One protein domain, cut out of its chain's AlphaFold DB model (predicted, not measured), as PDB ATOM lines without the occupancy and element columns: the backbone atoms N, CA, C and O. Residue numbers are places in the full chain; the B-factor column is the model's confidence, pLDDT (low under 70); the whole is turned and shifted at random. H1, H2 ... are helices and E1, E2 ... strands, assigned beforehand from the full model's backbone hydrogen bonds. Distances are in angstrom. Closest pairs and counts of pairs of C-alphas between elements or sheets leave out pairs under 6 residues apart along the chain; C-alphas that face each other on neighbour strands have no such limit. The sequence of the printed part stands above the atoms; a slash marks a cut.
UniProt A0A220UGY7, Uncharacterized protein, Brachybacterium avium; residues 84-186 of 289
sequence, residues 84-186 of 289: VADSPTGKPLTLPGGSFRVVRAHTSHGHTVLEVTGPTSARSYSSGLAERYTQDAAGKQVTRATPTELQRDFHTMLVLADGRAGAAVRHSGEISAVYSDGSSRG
ATOM      1  N   VAL A  84     -48.329  -2.574 -26.765       85.38
ATOM      2  CA  VAL A  84     -48.428  -1.601 -27.866       85.38
ATOM      3  C   VAL A  84     -49.483  -1.993 -28.902       85.38
ATOM      4  O   VAL A  84     -50.259  -1.128 -29.308       85.38
ATOM      5  N   ALA A  85     -49.565  -3.274 -29.290       79.75
ATOM      6  CA  ALA A  85     -50.530  -3.766 -30.289       79.75
ATOM      7  C   ALA A  85     -51.986  -3.393 -29.954       79.75
ATOM      8  O   ALA A  85     -52.814  -3.135 -30.821       79.75
ATOM      9  N   ASP A  86     -52.259  -3.282 -28.664       66.56
ATOM     10  CA  ASP A  86     -53.591  -3.189 -28.103       66.56
ATOM     11  C   ASP A  86     -54.071  -1.758 -27.842       66.56
ATOM     12  O   ASP A  86     -55.173  -1.534 -27.332       66.56
ATOM     13  N   SER A  87     -53.240  -0.774 -28.178       63.84
ATOM     14  CA  SER A  87     -53.619   0.632 -28.215       63.84
ATOM     15  C   SER A  87     -52.639   1.371 -29.113       63.84
ATOM     16  O   SER A  87     -51.652   1.929 -28.630       63.84
ATOM     17  N   PRO A  88     -52.907   1.410 -30.424       54.03
ATOM     18  CA  PRO A  88     -52.071   2.151 -31.364       54.03
ATOM     19  C   PRO A  88     -52.029   3.663 -31.055       54.03
ATOM     20  O   PRO A  88     -51.044   4.337 -31.344       54.03
ATOM     21  N   THR A  89     -53.045   4.202 -30.367       58.56
ATOM     22  CA  THR A  89     -53.062   5.569 -29.800       58.56
ATOM     23  C   THR A  89     -52.511   5.653 -28.370       58.56
ATOM     24  O   THR A  89     -52.504   6.728 -27.765       58.56
ATOM     25  N   GLY A  90     -52.027   4.533 -27.831       62.91
ATOM     26  CA  GLY A  90     -51.766   4.273 -26.421       62.91
ATOM     27  C   GLY A  90     -50.901   5.306 -25.723       62.91
ATOM     28  O   GLY A  90     -50.117   6.033 -26.339       62.91
ATOM     29  N   LYS A  91     -51.079   5.386 -24.403       75.12
ATOM     30  CA  LYS A  91     -50.264   6.248 -23.551       75.12
ATOM     31  C   LYS A  91     -48.782   5.893 -23.750       75.12
ATOM     32  O   LYS A  91     -48.463   4.707 -23.845       75.12
ATOM     33  N   PRO A  92     -47.890   6.892 -23.825       87.44
ATOM     34  CA  PRO A  92     -46.455   6.647 -23.800       87.44
ATOM     35  C   PRO A  92     -46.055   5.748 -22.621       87.44
ATOM     36  O   PRO A  92     -46.573   5.908 -21.512       87.44
ATOM     37  N   LEU A  93     -45.128   4.824 -22.860       89.19
ATOM     38  CA  LEU A  93     -44.488   4.043 -21.810       89.19
ATOM     39  C   LEU A  93     -43.477   4.930 -21.086       89.19
ATOM     40  O   LEU A  93     -42.593   5.508 -21.715       89.19
ATOM     41  N   THR A  94     -43.609   5.035 -19.767       90.06
ATOM     42  CA  THR A  94     -42.601   5.680 -18.923       90.06
ATOM     43  C   THR A  94     -41.566   4.638 -18.545       90.06
ATOM     44  O   THR A  94     -41.862   3.725 -17.780       90.06
ATOM     45  N   LEU A  95     -40.372   4.779 -19.101       88.62
ATOM     46  CA  LEU A  95     -39.234   3.892 -18.898       88.62
ATOM     47  C   LEU A  95     -38.056   4.713 -18.355       88.62
ATOM     48  O   LEU A  95     -38.108   5.949 -18.344       88.62
ATOM     49  N   PRO A  96     -36.971   4.071 -17.906       88.50
ATOM     50  CA  PRO A  96     -35.714   4.781 -17.722       88.50
ATOM     51  C   PRO A  96     -35.342   5.572 -18.994       88.50
ATOM     52  O   PRO A  96     -35.614   5.133 -20.110       88.50
ATOM     53  N   GLY A  97     -34.803   6.783 -18.833       87.50
ATOM     54  CA  GLY A  97     -34.505   7.704 -19.944       87.50
ATOM     55  C   GLY A  97     -35.702   8.488 -20.504       87.50
ATOM     56  O   GLY A  97     -35.503   9.392 -21.312       87.50
ATOM     57  N   GLY A  98     -36.939   8.218 -20.064       93.12
ATOM     58  CA  GLY A  98     -38.072   9.110 -20.313       93.12
ATOM     59  C   GLY A  98     -39.371   8.427 -20.730       93.12
ATOM     60  O   GLY A  98     -39.710   7.332 -20.290       93.12
ATOM     61  N   SER A  99     -40.161   9.131 -21.535       94.62
ATOM     62  CA  SER A  99     -41.499   8.704 -21.926       94.62
ATOM     63  C   SER A  99     -41.553   8.478 -23.431       94.62
ATOM     64  O   SER A  99     -41.329   9.393 -24.222       94.62
ATOM     65  N   PHE A 100     -41.866   7.251 -23.832       94.00
ATOM     66  CA  PHE A 100     -41.744   6.810 -25.214       94.00
ATOM     67  C   PHE A 100     -43.076   6.304 -25.744       94.00
ATOM     68  O   PHE A 100     -43.682   5.372 -25.212       94.00
ATOM     69  N   ARG A 101     -43.532   6.892 -26.847       93.06
ATOM     70  CA  ARG A 101     -44.562   6.277 -27.682       93.06
ATOM     71  C   ARG A 101     -43.872   5.231 -28.551       93.06
ATOM     72  O   ARG A 101     -43.312   5.559 -29.594       93.06
ATOM     73  N   VAL A 102     -43.886   3.995 -28.067       93.31
ATOM     74  CA  VAL A 102     -43.298   2.839 -28.744       93.31
ATOM     75  C   VAL A 102     -44.215   2.399 -29.884       93.31
ATOM     76  O   VAL A 102     -45.411   2.214 -29.677       93.31
ATOM     77  N   VAL A 103     -43.646   2.247 -31.075       92.00
ATOM     78  CA  VAL A 103     -44.278   1.649 -32.261       92.00
ATOM     79  C   VAL A 103     -44.106   0.135 -32.220       92.00
ATOM     80  O   VAL A 103     -45.052  -0.618 -32.443       92.00
ATOM     81  N   ARG A 104     -42.886  -0.313 -31.913       93.31
ATOM     82  CA  ARG A 104     -42.515  -1.725 -31.829       93.31
ATOM     83  C   ARG A 104     -41.268  -1.896 -30.967       93.31
ATOM     84  O   ARG A 104     -40.453  -0.986 -30.864       93.31
ATOM     85  N   ALA A 105     -41.109  -3.066 -30.365       95.38
ATOM     86  CA  ALA A 105     -39.883  -3.494 -29.707       95.38
ATOM     87  C   ALA A 105     -39.234  -4.673 -30.448       95.38
ATOM     88  O   ALA A 105     -39.921  -5.537 -31.007       95.38
ATOM     89  N   HIS A 106     -37.906  -4.726 -30.396       95.81
ATOM     90  CA  HIS A 106     -37.052  -5.735 -31.013       95.81
ATOM     91  C   HIS A 106     -36.076  -6.291 -29.987       95.81
ATOM     92  O   HIS A 106     -35.551  -5.549 -29.160       95.81
ATOM     93  N   THR A 107     -35.771  -7.580 -30.087       95.38
ATOM     94  CA  THR A 107     -34.627  -8.159 -29.387       95.38
ATOM     95  C   THR A 107     -33.426  -8.138 -30.321       95.38
ATOM     96  O   THR A 107     -33.501  -8.656 -31.430       95.38
ATOM     97  N   SER A 108     -32.320  -7.537 -29.886       94.50
ATOM     98  CA  SER A 108     -31.070  -7.501 -30.648       94.50
ATOM     99  C   SER A 108     -29.885  -7.589 -29.698       94.50
ATOM    100  O   SER A 108     -29.760  -6.783 -28.778       94.50
ATOM    101  N   HIS A 109     -29.011  -8.577 -29.904       91.94
ATOM    102  CA  HIS A 109     -27.778  -8.762 -29.126       91.94
ATOM    103  C   HIS A 109     -27.980  -8.757 -27.595       91.94
ATOM    104  O   HIS A 109     -27.154  -8.222 -26.857       91.94
ATOM    105  N   GLY A 110     -29.081  -9.348 -27.119       90.38
ATOM    106  CA  GLY A 110     -29.420  -9.406 -25.692       90.38
ATOM    107  C   GLY A 110     -30.035  -8.122 -25.125       90.38
ATOM    108  O   GLY A 110     -30.199  -8.019 -23.914       90.38
ATOM    109  N   HIS A 111     -30.390  -7.159 -25.980       92.88
ATOM    110  CA  HIS A 111     -31.051  -5.912 -25.599       92.88
ATOM    111  C   HIS A 111     -32.458  -5.826 -26.179       92.88
ATOM    112  O   HIS A 111     -32.724  -6.325 -27.274       92.88
ATOM    113  N   THR A 112     -33.338  -5.122 -25.470       95.12
ATOM    114  CA  THR A 112     -34.640  -4.697 -25.992       95.12
ATOM    115  C   THR A 112     -34.500  -3.310 -26.606       95.12
ATOM    116  O   THR A 112     -34.284  -2.332 -25.891       95.12
ATOM    117  N   VAL A 113     -34.626  -3.226 -27.927       96.88
ATOM    118  CA  VAL A 113     -34.585  -1.990 -28.715       96.88
ATOM    119  C   VAL A 113     -36.013  -1.544 -29.011       96.88
ATOM    120  O   VAL A 113     -36.809  -2.312 -29.544       96.88
ATOM    121  N   LEU A 114     -36.342  -0.304 -28.676       97.00
ATOM    122  CA  LEU A 114     -37.641   0.314 -28.902       97.00
ATOM    123  C   LEU A 114     -37.572   1.203 -30.134       97.00
ATOM    124  O   LEU A 114     -36.780   2.139 -30.171       97.00
ATOM    125  N   GLU A 115     -38.440   0.954 -31.103       96.81
ATOM    126  CA  GLU A 115     -38.756   1.901 -32.164       96.81
ATOM    127  C   GLU A 115     -39.813   2.873 -31.639       96.81
ATOM    128  O   GLU A 115     -40.892   2.454 -31.212       96.81
ATOM    129  N   VAL A 116     -39.494   4.169 -31.611       96.00
ATOM    130  CA  VAL A 116     -40.309   5.195 -30.945       96.00
ATOM    131  C   VAL A 116     -40.669   6.331 -31.894       96.00
ATOM    132  O   VAL A 116     -39.941   6.632 -32.836       96.00
ATOM    133  N   THR A 117     -41.804   6.987 -31.644       93.56
ATOM    134  CA  THR A 117     -42.319   8.045 -32.526       93.56
ATOM    135  C   THR A 117     -42.937   9.220 -31.770       93.56
ATOM    136  O   THR A 117     -43.257   9.136 -30.581       93.56
ATOM    137  N   GLY A 118     -43.137  10.324 -32.482       93.44
ATOM    138  CA  GLY A 118     -43.897  11.483 -32.041       93.44
ATOM    139  C   GLY A 118     -43.193  12.404 -31.032       93.44
ATOM    140  O   GLY A 118     -42.103  12.105 -30.534       93.44
ATOM    141  N   PRO A 119     -43.847  13.529 -30.684       95.19
ATOM    142  CA  PRO A 119     -43.220  14.624 -29.942       95.19
ATOM    143  C   PRO A 119     -42.703  14.236 -28.553       95.19
ATOM    144  O   PRO A 119     -41.687  14.755 -28.100       95.19
ATOM    145  N   THR A 120     -43.408  13.347 -27.845       94.88
ATOM    146  CA  THR A 120     -42.999  12.909 -26.501       94.88
ATOM    147  C   THR A 120     -41.690  12.132 -26.548       94.88
ATOM    148  O   THR A 120     -40.770  12.471 -25.808       94.88
ATOM    149  N   SER A 121     -41.577  11.181 -27.475       96.31
ATOM    150  CA  SER A 121     -40.359  10.393 -27.656       96.31
ATOM    151  C   SER A 121     -39.196  11.266 -28.121       96.31
ATOM    152  O   SER A 121     -38.100  11.130 -27.593       96.31
ATOM    153  N   ALA A 122     -39.440  12.216 -29.035       97.62
ATOM    154  CA  ALA A 122     -38.417  13.152 -29.504       97.62
ATOM    155  C   ALA A 122     -37.845  14.019 -28.368       97.62
ATOM    156  O   ALA A 122     -36.642  14.265 -28.323       97.62
ATOM    157  N   ARG A 123     -38.683  14.450 -27.411       97.56
ATOM    158  CA  ARG A 123     -38.209  15.159 -26.210       97.56
ATOM    159  C   ARG A 123     -37.320  14.275 -25.342       97.56
ATOM    160  O   ARG A 123     -36.228  14.702 -24.997       97.56
ATOM    161  N   SER A 124     -37.757  13.055 -25.025       97.31
ATOM    162  CA  SER A 124     -36.960  12.129 -24.211       97.31
ATOM    163  C   SER A 124     -35.649  11.725 -24.891       97.31
ATOM    164  O   SER A 124     -34.605  11.725 -24.247       97.31
ATOM    165  N   TYR A 125     -35.673  11.486 -26.203       97.69
ATOM    166  CA  TYR A 125     -34.476  11.197 -26.990       97.69
ATOM    167  C   TYR A 125     -33.490  12.376 -26.972       97.69
ATOM    168  O   TYR A 125     -32.305  12.198 -26.696       97.69
ATOM    169  N   SER A 126     -33.976  13.599 -27.220       97.50
ATOM    170  CA  SER A 126     -33.142  14.809 -27.200       97.50
ATOM    171  C   SER A 126     -32.537  15.082 -25.817       97.50
ATOM    172  O   SER A 126     -31.380  15.494 -25.729       97.50
ATOM    173  N   SER A 127     -33.265  14.787 -24.733       96.19
ATOM    174  CA  SER A 127     -32.707  14.827 -23.376       96.19
ATOM    175  C   SER A 127     -31.543  13.848 -23.207       96.19
ATOM    176  O   SER A 127     -30.484  14.263 -22.745       96.19
ATOM    177  N   GLY A 128     -31.685  12.595 -23.657       95.50
ATOM    178  CA  GLY A 128     -30.601  11.605 -23.612       95.50
ATOM    179  C   GLY A 128     -29.356  12.033 -24.402       95.50
ATOM    180  O   GLY A 128     -28.230  11.877 -23.927       95.50
ATOM    181  N   LEU A 129     -29.543  12.661 -25.572       96.06
ATOM    182  CA  LEU A 129     -28.444  13.279 -26.327       96.06
ATOM    183  C   LEU A 129     -27.749  14.385 -25.527       96.06
ATOM    184  O   LEU A 129     -26.522  14.434 -25.491       96.06
ATOM    185  N   ALA A 130     -28.516  15.280 -24.901       95.38
ATOM    186  CA  ALA A 130     -27.973  16.402 -24.139       95.38
ATOM    187  C   ALA A 130     -27.205  15.938 -22.891       95.38
ATOM    188  O   ALA A 130     -26.122  16.455 -22.606       95.38
ATOM    189  N   GLU A 131     -27.729  14.935 -22.187       94.62
ATOM    190  CA  GLU A 131     -27.045  14.276 -21.074       94.62
ATOM    191  C   GLU A 131     -25.721  13.674 -21.549       94.62
ATOM    192  O   GLU A 131     -24.663  14.003 -21.011       94.62
ATOM    193  N   ARG A 132     -25.738  12.889 -22.639       94.81
ATOM    194  CA  ARG A 132     -24.504  12.301 -23.164       94.81
ATOM    195  C   ARG A 132     -23.495  13.358 -23.604       94.81
ATOM    196  O   ARG A 132     -22.308  13.213 -23.314       94.81
ATOM    197  N   TYR A 133     -23.950  14.411 -24.280       94.62
ATOM    198  CA  TYR A 133     -23.106  15.486 -24.808       94.62
ATOM    199  C   TYR A 133     -22.364  16.264 -23.713       94.62
ATOM    200  O   TYR A 133     -21.290  16.821 -23.951       94.62
ATOM    201  N   THR A 134     -22.938  16.319 -22.510       93.56
ATOM    202  CA  THR A 134     -22.393  17.072 -21.370       93.56
ATOM    203  C   THR A 134     -21.644  16.204 -20.358       93.56
ATOM    204  O   THR A 134     -20.937  16.748 -19.515       93.56
ATOM    205  N   GLN A 135     -21.743  14.876 -20.465       92.44
ATOM    206  CA  GLN A 135     -21.160  13.922 -19.518       92.44
ATOM    207  C   GLN A 135     -19.623  13.965 -19.452       92.44
ATOM    208  O   GLN A 135     -19.053  13.931 -18.365       92.44
ATOM    209  N   ASP A 136     -18.946  13.993 -20.602       92.06
ATOM    210  CA  ASP A 136     -17.483  13.988 -20.700       92.06
ATOM    211  C   ASP A 136     -17.007  14.501 -22.069       92.06
ATOM    212  O   ASP A 136     -17.807  14.774 -22.965       92.06
ATOM    213  N   ALA A 137     -15.686  14.603 -22.252       91.88
ATOM    214  CA  ALA A 137     -15.094  15.044 -23.514       91.88
ATOM    215  C   ALA A 137     -15.505  14.153 -24.705       91.88
ATOM    216  O   ALA A 137     -15.720  14.660 -25.802       91.88
ATOM    217  N   ALA A 138     -15.671  12.838 -24.509       90.38
ATOM    218  CA  ALA A 138     -16.123  11.942 -25.576       90.38
ATOM    219  C   ALA A 138     -17.591  12.188 -25.973       90.38
ATOM    220  O   ALA A 138     -17.980  11.860 -27.089       90.38
ATOM    221  N   GLY A 139     -18.386  12.825 -25.109       92.31
ATOM    222  CA  GLY A 139     -19.759  13.245 -25.399       92.31
ATOM    223  C   GLY A 139     -19.858  14.283 -26.501       92.31
ATOM    224  O   GLY A 139     -20.856  14.326 -27.214       92.31
ATOM    225  N   LYS A 140     -18.790  15.058 -26.709       94.44
ATOM    226  CA  LYS A 140     -18.702  16.043 -27.792       94.44
ATOM    227  C   LYS A 140     -18.679  15.415 -29.183       94.44
ATOM    228  O   LYS A 140     -18.874  16.126 -30.155       94.44
ATOM    229  N   GLN A 141     -18.495  14.099 -29.280       93.81
ATOM    230  CA  GLN A 141     -18.549  13.363 -30.544       93.81
ATOM    231  C   GLN A 141     -19.981  13.000 -30.982       93.81
ATOM    232  O   GLN A 141     -20.151  12.349 -32.006       93.81
ATOM    233  N   VAL A 142     -21.005  13.375 -30.205       91.56
ATOM    234  CA  VAL A 142     -22.416  13.091 -30.503       91.56
ATOM    235  C   VAL A 142     -23.063  14.274 -31.216       91.56
ATOM    236  O   VAL A 142     -23.071  15.390 -30.692       91.56
ATOM    237  N   THR A 143     -23.698  14.014 -32.359       91.31
ATOM    238  CA  THR A 143     -24.572  14.984 -33.030       91.31
ATOM    239  C   THR A 143     -25.762  15.321 -32.138       91.31
ATOM    240  O   THR A 143     -26.571  14.455 -31.790       91.31
ATOM    241  N   ARG A 144     -25.892  16.596 -31.766       91.44
ATOM    242  CA  ARG A 144     -27.058  17.083 -31.023       91.44
ATOM    243  C   ARG A 144     -28.219  17.269 -31.989       91.44
ATOM    244  O   ARG A 144     -28.086  17.979 -32.974       91.44
ATOM    245  N   ALA A 145     -29.359  16.673 -31.662       95.38
ATOM    246  CA  ALA A 145     -30.609  16.887 -32.374       95.38
ATOM    247  C   ALA A 145     -31.669  17.384 -31.388       95.38
ATOM    248  O   ALA A 145     -31.904  16.790 -30.328       95.38
ATOM    249  N   THR A 146     -32.297  18.506 -31.720       97.62
ATOM    250  CA  THR A 146     -33.435  19.054 -30.982       97.62
ATOM    251  C   THR A 146     -34.686  18.202 -31.213       97.62
ATOM    252  O   THR A 146     -34.782  17.491 -32.218       97.62
ATOM    253  N   PRO A 147     -35.712  18.293 -30.347       98.31
ATOM    254  CA  PRO A 147     -36.967  17.580 -30.578       98.31
ATOM    255  C   PRO A 147     -37.643  17.961 -31.902       98.31
ATOM    256  O   PRO A 147     -38.371  17.150 -32.468       98.31
ATOM    257  N   THR A 148     -37.437  19.189 -32.386       98.00
ATOM    258  CA  THR A 148     -37.982  19.657 -33.668       98.00
ATOM    259  C   THR A 148     -37.262  19.003 -34.842       98.00
ATOM    260  O   THR A 148     -37.924  18.473 -35.728       98.00
ATOM    261  N   GLU A 149     -35.928  18.970 -34.830       97.81
ATOM    262  CA  GLU A 149     -35.137  18.294 -35.870       97.81
ATOM    263  C   GLU A 149     -35.428  16.794 -35.898       97.81
ATOM    264  O   GLU A 149     -35.690  16.250 -36.965       97.81
ATOM    265  N   LEU A 150     -35.503  16.141 -34.732       98.12
ATOM    266  CA  LEU A 150     -35.865  14.721 -34.617       98.12
ATOM    267  C   LEU A 150     -37.235  14.391 -35.226       98.12
ATOM    268  O   LEU A 150     -37.443  13.275 -35.680       98.12
ATOM    269  N   GLN A 151     -38.181  15.329 -35.231       97.19
ATOM    270  CA  GLN A 151     -39.499  15.116 -35.838       97.19
ATOM    271  C   GLN A 151     -39.549  15.478 -37.323       97.19
ATOM    272  O   GLN A 151     -40.415  14.977 -38.034       97.19
ATOM    273  N   ARG A 152     -38.679  16.389 -37.769       97.69
ATOM    274  CA  ARG A 152     -38.664  16.906 -39.141       97.69
ATOM    275  C   ARG A 152     -37.777  16.071 -40.061       97.69
ATOM    276  O   ARG A 152     -38.163  15.803 -41.189       97.69
ATOM    277  N   ASP A 153     -36.593  15.699 -39.582       97.88
ATOM    278  CA  ASP A 153     -35.519  15.166 -40.423       97.88
ATOM    279  C   ASP A 153     -35.366  13.648 -40.295       97.88
ATOM    280  O   ASP A 153     -34.741  13.024 -41.153       97.88
ATOM    281  N   PHE A 154     -35.926  13.054 -39.236       98.00
ATOM    282  CA  PHE A 154     -35.785  11.639 -38.907       98.00
ATOM    283  C   PHE A 154     -37.117  10.907 -39.013       98.00
ATOM    284  O   PHE A 154     -38.121  11.323 -38.436       98.00
ATOM    285  N   HIS A 155     -37.109   9.766 -39.702       96.75
ATOM    286  CA  HIS A 155     -38.290   8.904 -39.800       96.75
ATOM    287  C   HIS A 155     -38.295   7.792 -38.746       96.75
ATOM    288  O   HIS A 155     -39.343   7.205 -38.477       96.75
ATOM    289  N   THR A 156     -37.141   7.489 -38.140       97.38
ATOM    290  CA  THR A 156     -37.006   6.441 -37.122       97.38
ATOM    291  C   THR A 156     -36.110   6.915 -35.983       97.38
ATOM    292  O   THR A 156     -35.010   7.411 -36.209       97.38
ATOM    293  N   MET A 157     -36.558   6.692 -34.746       98.38
ATOM    294  CA  MET A 157     -35.747   6.796 -33.533       98.38
ATOM    295  C   MET A 157     -35.760   5.444 -32.819       98.38
ATOM    296  O   MET A 157     -36.822   4.848 -32.628       98.38
ATOM    297  N   LEU A 158     -34.585   4.978 -32.410       98.44
ATOM    298  CA  LEU A 158     -34.380   3.731 -31.686       98.44
ATOM    299  C   LEU A 158     -33.781   4.030 -30.316       98.44
ATOM    300  O   LEU A 158     -32.779   4.734 -30.233       98.44
ATOM    301  N   VAL A 159     -34.352   3.472 -29.253       97.69
ATOM    302  CA  VAL A 159     -33.857   3.644 -27.877       97.69
ATOM    303  C   VAL A 159     -33.789   2.283 -27.206       97.69
ATOM    304  O   VAL A 159     -34.694   1.468 -27.373       97.69
ATOM    305  N   LEU A 160     -32.737   1.998 -26.444       95.81
ATOM    306  CA  LEU A 160     -32.752   0.818 -25.580       95.81
ATOM    307  C   LEU A 160     -33.816   0.976 -24.488       95.81
ATOM    308  O   LEU A 160     -34.049   2.072 -23.994       95.81
ATOM    309  N   ALA A 161     -34.467  -0.110 -24.076       93.62
ATOM    310  CA  ALA A 161     -35.531  -0.043 -23.069       93.62
ATOM    311  C   ALA A 161     -35.062   0.454 -21.683       93.62
ATOM    312  O   ALA A 161     -35.889   0.835 -20.858       93.62
ATOM    313  N   ASP A 162     -33.751   0.456 -21.433       90.81
ATOM    314  CA  ASP A 162     -33.117   1.059 -20.257       90.81
ATOM    315  C   ASP A 162     -32.850   2.573 -20.410       90.81
ATOM    316  O   ASP A 162     -32.353   3.205 -19.477       90.81
ATOM    317  N   GLY A 163     -33.160   3.159 -21.569       91.19
ATOM    318  CA  GLY A 163     -33.014   4.584 -21.871       91.19
ATOM    319  C   GLY A 163     -31.586   5.068 -22.104       91.19
ATOM    320  O   GLY A 163     -31.384   6.257 -22.345       91.19
ATOM    321  N   ARG A 164     -30.587   4.183 -22.027       92.06
ATOM    322  CA  ARG A 164     -29.174   4.575 -21.884       92.06
ATOM    323  C   ARG A 164     -28.418   4.720 -23.194       92.06
ATOM    324  O   ARG A 164     -27.256   5.132 -23.208       92.06
ATOM    325  N   ALA A 165     -29.052   4.357 -24.301       95.62
ATOM    326  CA  ALA A 165     -28.499   4.503 -25.634       95.62
ATOM    327  C   ALA A 165     -29.601   4.631 -26.686       95.62
ATOM    328  O   ALA A 165     -30.695   4.084 -26.517       95.62
ATOM    329  N   GLY A 166     -29.275   5.291 -27.796       97.38
ATOM    330  CA  GLY A 166     -30.164   5.428 -28.941       97.38
ATOM    331  C   GLY A 166     -29.428   5.647 -30.260       97.38
ATOM    332  O   GLY A 166     -28.239   5.968 -30.278       97.38
ATOM    333  N   ALA A 167     -30.144   5.422 -31.360       98.12
ATOM    334  CA  ALA A 167     -29.744   5.776 -32.721       98.12
ATOM    335  C   ALA A 167     -30.968   6.282 -33.500       98.12
ATOM    336  O   ALA A 167     -32.076   5.791 -33.280       98.12
ATOM    337  N   ALA A 168     -30.790   7.231 -34.419       98.31
ATOM    338  CA  ALA A 168     -31.881   7.748 -35.240       98.31
ATOM    339  C   ALA A 168     -31.512   7.704 -36.726       98.31
ATOM    340  O   ALA A 168     -30.345   7.839 -37.086       98.31
ATOM    341  N   VAL A 169     -32.511   7.503 -37.588       98.50
ATOM    342  CA  VAL A 169     -32.339   7.418 -39.045       98.50
ATOM    343  C   VAL A 169     -33.045   8.591 -39.711       98.50
ATOM    344  O   VAL A 169     -34.251   8.798 -39.516       98.50
ATOM    345  N   ARG A 170     -32.279   9.379 -40.469       98.06
ATOM    346  CA  ARG A 170     -32.780  10.500 -41.265       98.06
ATOM    347  C   ARG A 170     -33.518  10.026 -42.510       98.06
ATOM    348  O   ARG A 170     -33.256   8.946 -43.021       98.06
ATOM    349  N   HIS A 171     -34.365  10.887 -43.076       97.25
ATOM    350  CA  HIS A 171     -34.987  10.663 -44.391       97.25
ATOM    351  C   HIS A 171     -33.978  10.445 -45.532       97.25
ATOM    352  O   HIS A 171     -34.318   9.795 -46.516       97.25
ATOM    353  N   SER A 172     -32.746  10.945 -45.398       95.81
ATOM    354  CA  SER A 172     -31.642  10.700 -46.338       95.81
ATOM    355  C   SER A 172     -31.043   9.291 -46.239       95.81
ATOM    356  O   SER A 172     -30.274   8.896 -47.111       95.81
ATOM    357  N   GLY A 173     -31.355   8.539 -45.179       97.81
ATOM    358  CA  GLY A 173     -30.698   7.278 -44.834       97.81
ATOM    359  C   GLY A 173     -29.455   7.433 -43.950       97.81
ATOM    360  O   GLY A 173     -28.819   6.424 -43.644       97.81
ATOM    361  N   GLU A 174     -29.101   8.652 -43.522       98.38
ATOM    362  CA  GLU A 174     -28.030   8.873 -42.540       98.38
ATOM    363  C   GLU A 174     -28.470   8.343 -41.167       98.38
ATOM    364  O   GLU A 174     -29.532   8.708 -40.649       98.38
ATOM    365  N   ILE A 175     -27.649   7.500 -40.550       98.50
ATOM    366  CA  ILE A 175     -27.778   7.120 -39.148       98.50
ATOM    367  C   ILE A 175     -27.003   8.146 -38.330       98.50
ATOM    368  O   ILE A 175     -25.774   8.159 -38.327       98.50
ATOM    369  N   SER A 176     -27.739   8.985 -37.611       97.12
ATOM    370  CA  SER A 176     -27.198  10.117 -36.862       97.12
ATOM    371  C   SER A 176     -27.711  10.117 -35.426       97.12
ATOM    372  O   SER A 176     -28.473   9.236 -35.010       97.12
ATOM    373  N   ALA A 177     -27.283  11.112 -34.647       94.38
ATOM    374  CA  ALA A 177     -27.695  11.292 -33.254       94.38
ATOM    375  C   ALA A 177     -27.560   9.995 -32.422       94.38
ATOM    376  O   ALA A 177     -28.435   9.640 -31.629       94.38
ATOM    377  N   VAL A 178     -26.473   9.249 -32.650       95.62
ATOM    378  CA  VAL A 178     -26.174   8.013 -31.923       95.62
ATOM    379  C   VAL A 178     -25.567   8.373 -30.573       95.62
ATOM    380  O   VAL A 178     -24.583   9.106 -30.509       95.62
ATOM    381  N   TYR A 179     -26.114   7.832 -29.488       95.38
ATOM    382  CA  TYR A 179     -25.587   8.064 -28.145       95.38
ATOM    383  C   TYR A 179     -25.595   6.802 -27.293       95.38
ATOM    384  O   TYR A 179     -26.384   5.882 -27.500       95.38
ATOM    385  N   SER A 180     -24.696   6.769 -26.313       93.12
ATOM    386  CA  SER A 180     -24.692   5.791 -25.230       93.12
ATOM    387  C   SER A 180     -23.948   6.363 -24.033       93.12
ATOM    388  O   SER A 180     -22.850   6.896 -24.206       93.12
ATOM    389  N   ASP A 181     -24.504   6.199 -22.834       88.75
ATOM    390  CA  ASP A 181     -23.849   6.570 -21.570       88.75
ATOM    391  C   ASP A 181     -22.695   5.625 -21.164       88.75
ATOM    392  O   ASP A 181     -22.009   5.852 -20.166       88.75
ATOM    393  N   GLY A 182     -22.470   4.559 -21.947       85.81
ATOM    394  CA  GLY A 182     -21.408   3.569 -21.760       85.81
ATOM    395  C   GLY A 182     -21.742   2.422 -20.799       85.81
ATOM    396  O   GLY A 182     -20.966   1.468 -20.704       85.81
ATOM    397  N   SER A 183     -22.882   2.463 -20.111       88.50
ATOM    398  CA  SER A 183     -23.253   1.445 -19.124       88.50
ATOM    399  C   SER A 183     -23.927   0.212 -19.747       88.50
ATOM    400  O   SER A 183     -23.753  -0.902 -19.245       88.50
ATOM    401  N   SER A 184     -24.595   0.372 -20.892       89.38
ATOM    402  CA  SER A 184     -25.208  -0.726 -21.654       89.38
ATOM    403  C   SER A 184     -24.213  -1.306 -22.662       89.38
ATOM    404  O   SER A 184     -24.149  -0.919 -23.833       89.38
ATOM    405  N   ARG A 185     -23.376  -2.248 -22.203       89.19
ATOM    406  CA  ARG A 185     -22.365  -2.893 -23.058       89.19
ATOM    407  C   ARG A 185     -23.009  -3.525 -24.293       89.19
ATOM    408  O   ARG A 185     -23.942  -4.314 -24.193       89.19
ATOM    409  N   GLY A 186     -22.458  -3.214 -25.464       90.31
ATOM    410  CA  GLY A 186     -22.970  -3.722 -26.737       90.31
ATOM    411  C   GLY A 186     -24.137  -2.925 -27.322       90.31
ATOM    412  O   GLY A 186     -24.629  -3.329 -28.370       90.31
TER     413      GLY A 186
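This is residues 84 to 186 of the 289 residues of an uncharacterized protein of Brachybacterium avium (UniProt A0A220UGY7). One strongly twisted sheet of six strands curls round a long helix, H1, which packs across its concave face; the short H3 lies on the same face, and the small H2 forms a corner at the far end of H1. The printed part has 103 residues, with named elements in the order E1 E2 E3 H1 H2 H3 E4 E5 E6. The sheet order is E1 - E2 - E3 - E4 - E5 - E6, all antiparallel, and the class is mixed, helices and strands. The whole is compact, with a radius of gyration of the C-alphas of 12.8 A and spans of 43 by 30 by 23 A.

E1, residues 93 to 95, begins at C-alpha 93 (-44.488, 4.043, -21.810). E2, residues 98 to 108, spans 20.8 A and bends by 98 degrees at residue 101; E3, residues 111 to 117, spans 19.2 A. H1, residues 118 to 135, spans 26.1 A from C-alpha 118 (-43.897, 11.483, -32.041). H2 is residues 137 to 141 and H3 residues 147 to 152. E4, residues 154 to 160, spans 17.4 A, E5, residues 165 to 170, 17.3 A, and E6, residues 175 to 180, 14.3 A, ending at C-alpha 180 (-24.692, 5.791, -25.230).

E1 E2 E3 and E4 E5 E6 are meanders, each strand the antiparallel neighbour of the one before. N and O pairs within hydrogen-bond range include N 93 and O 100 at 2.8 A, N 106 and O 113 at 2.8 A, N 114 and O 159 at 2.7 A, N 158 and O 167 at 2.8 A, and N 166 and O 179 at 3.0 A. H1 touches H3 at a steep tilt of 55 degrees, opposite ways, the closest C-alphas being those of Ala 122 and Pro 147, 4.8 A. H1 and H2 touch only at the corner, C-alphas 133 and 139 being closest at 4.1 A. In H1 and H3 every O i to N i+4 pair is within range; H2 has 0 of 1, and 2 of 2 O i to N i+3 pairs.

The C-alphas of Asp 86 and Ala 137, the two farthest apart, are 42.8 A apart. The printed part has no cut, no link is long, and pLDDT is under 70 at residues 86 to 90.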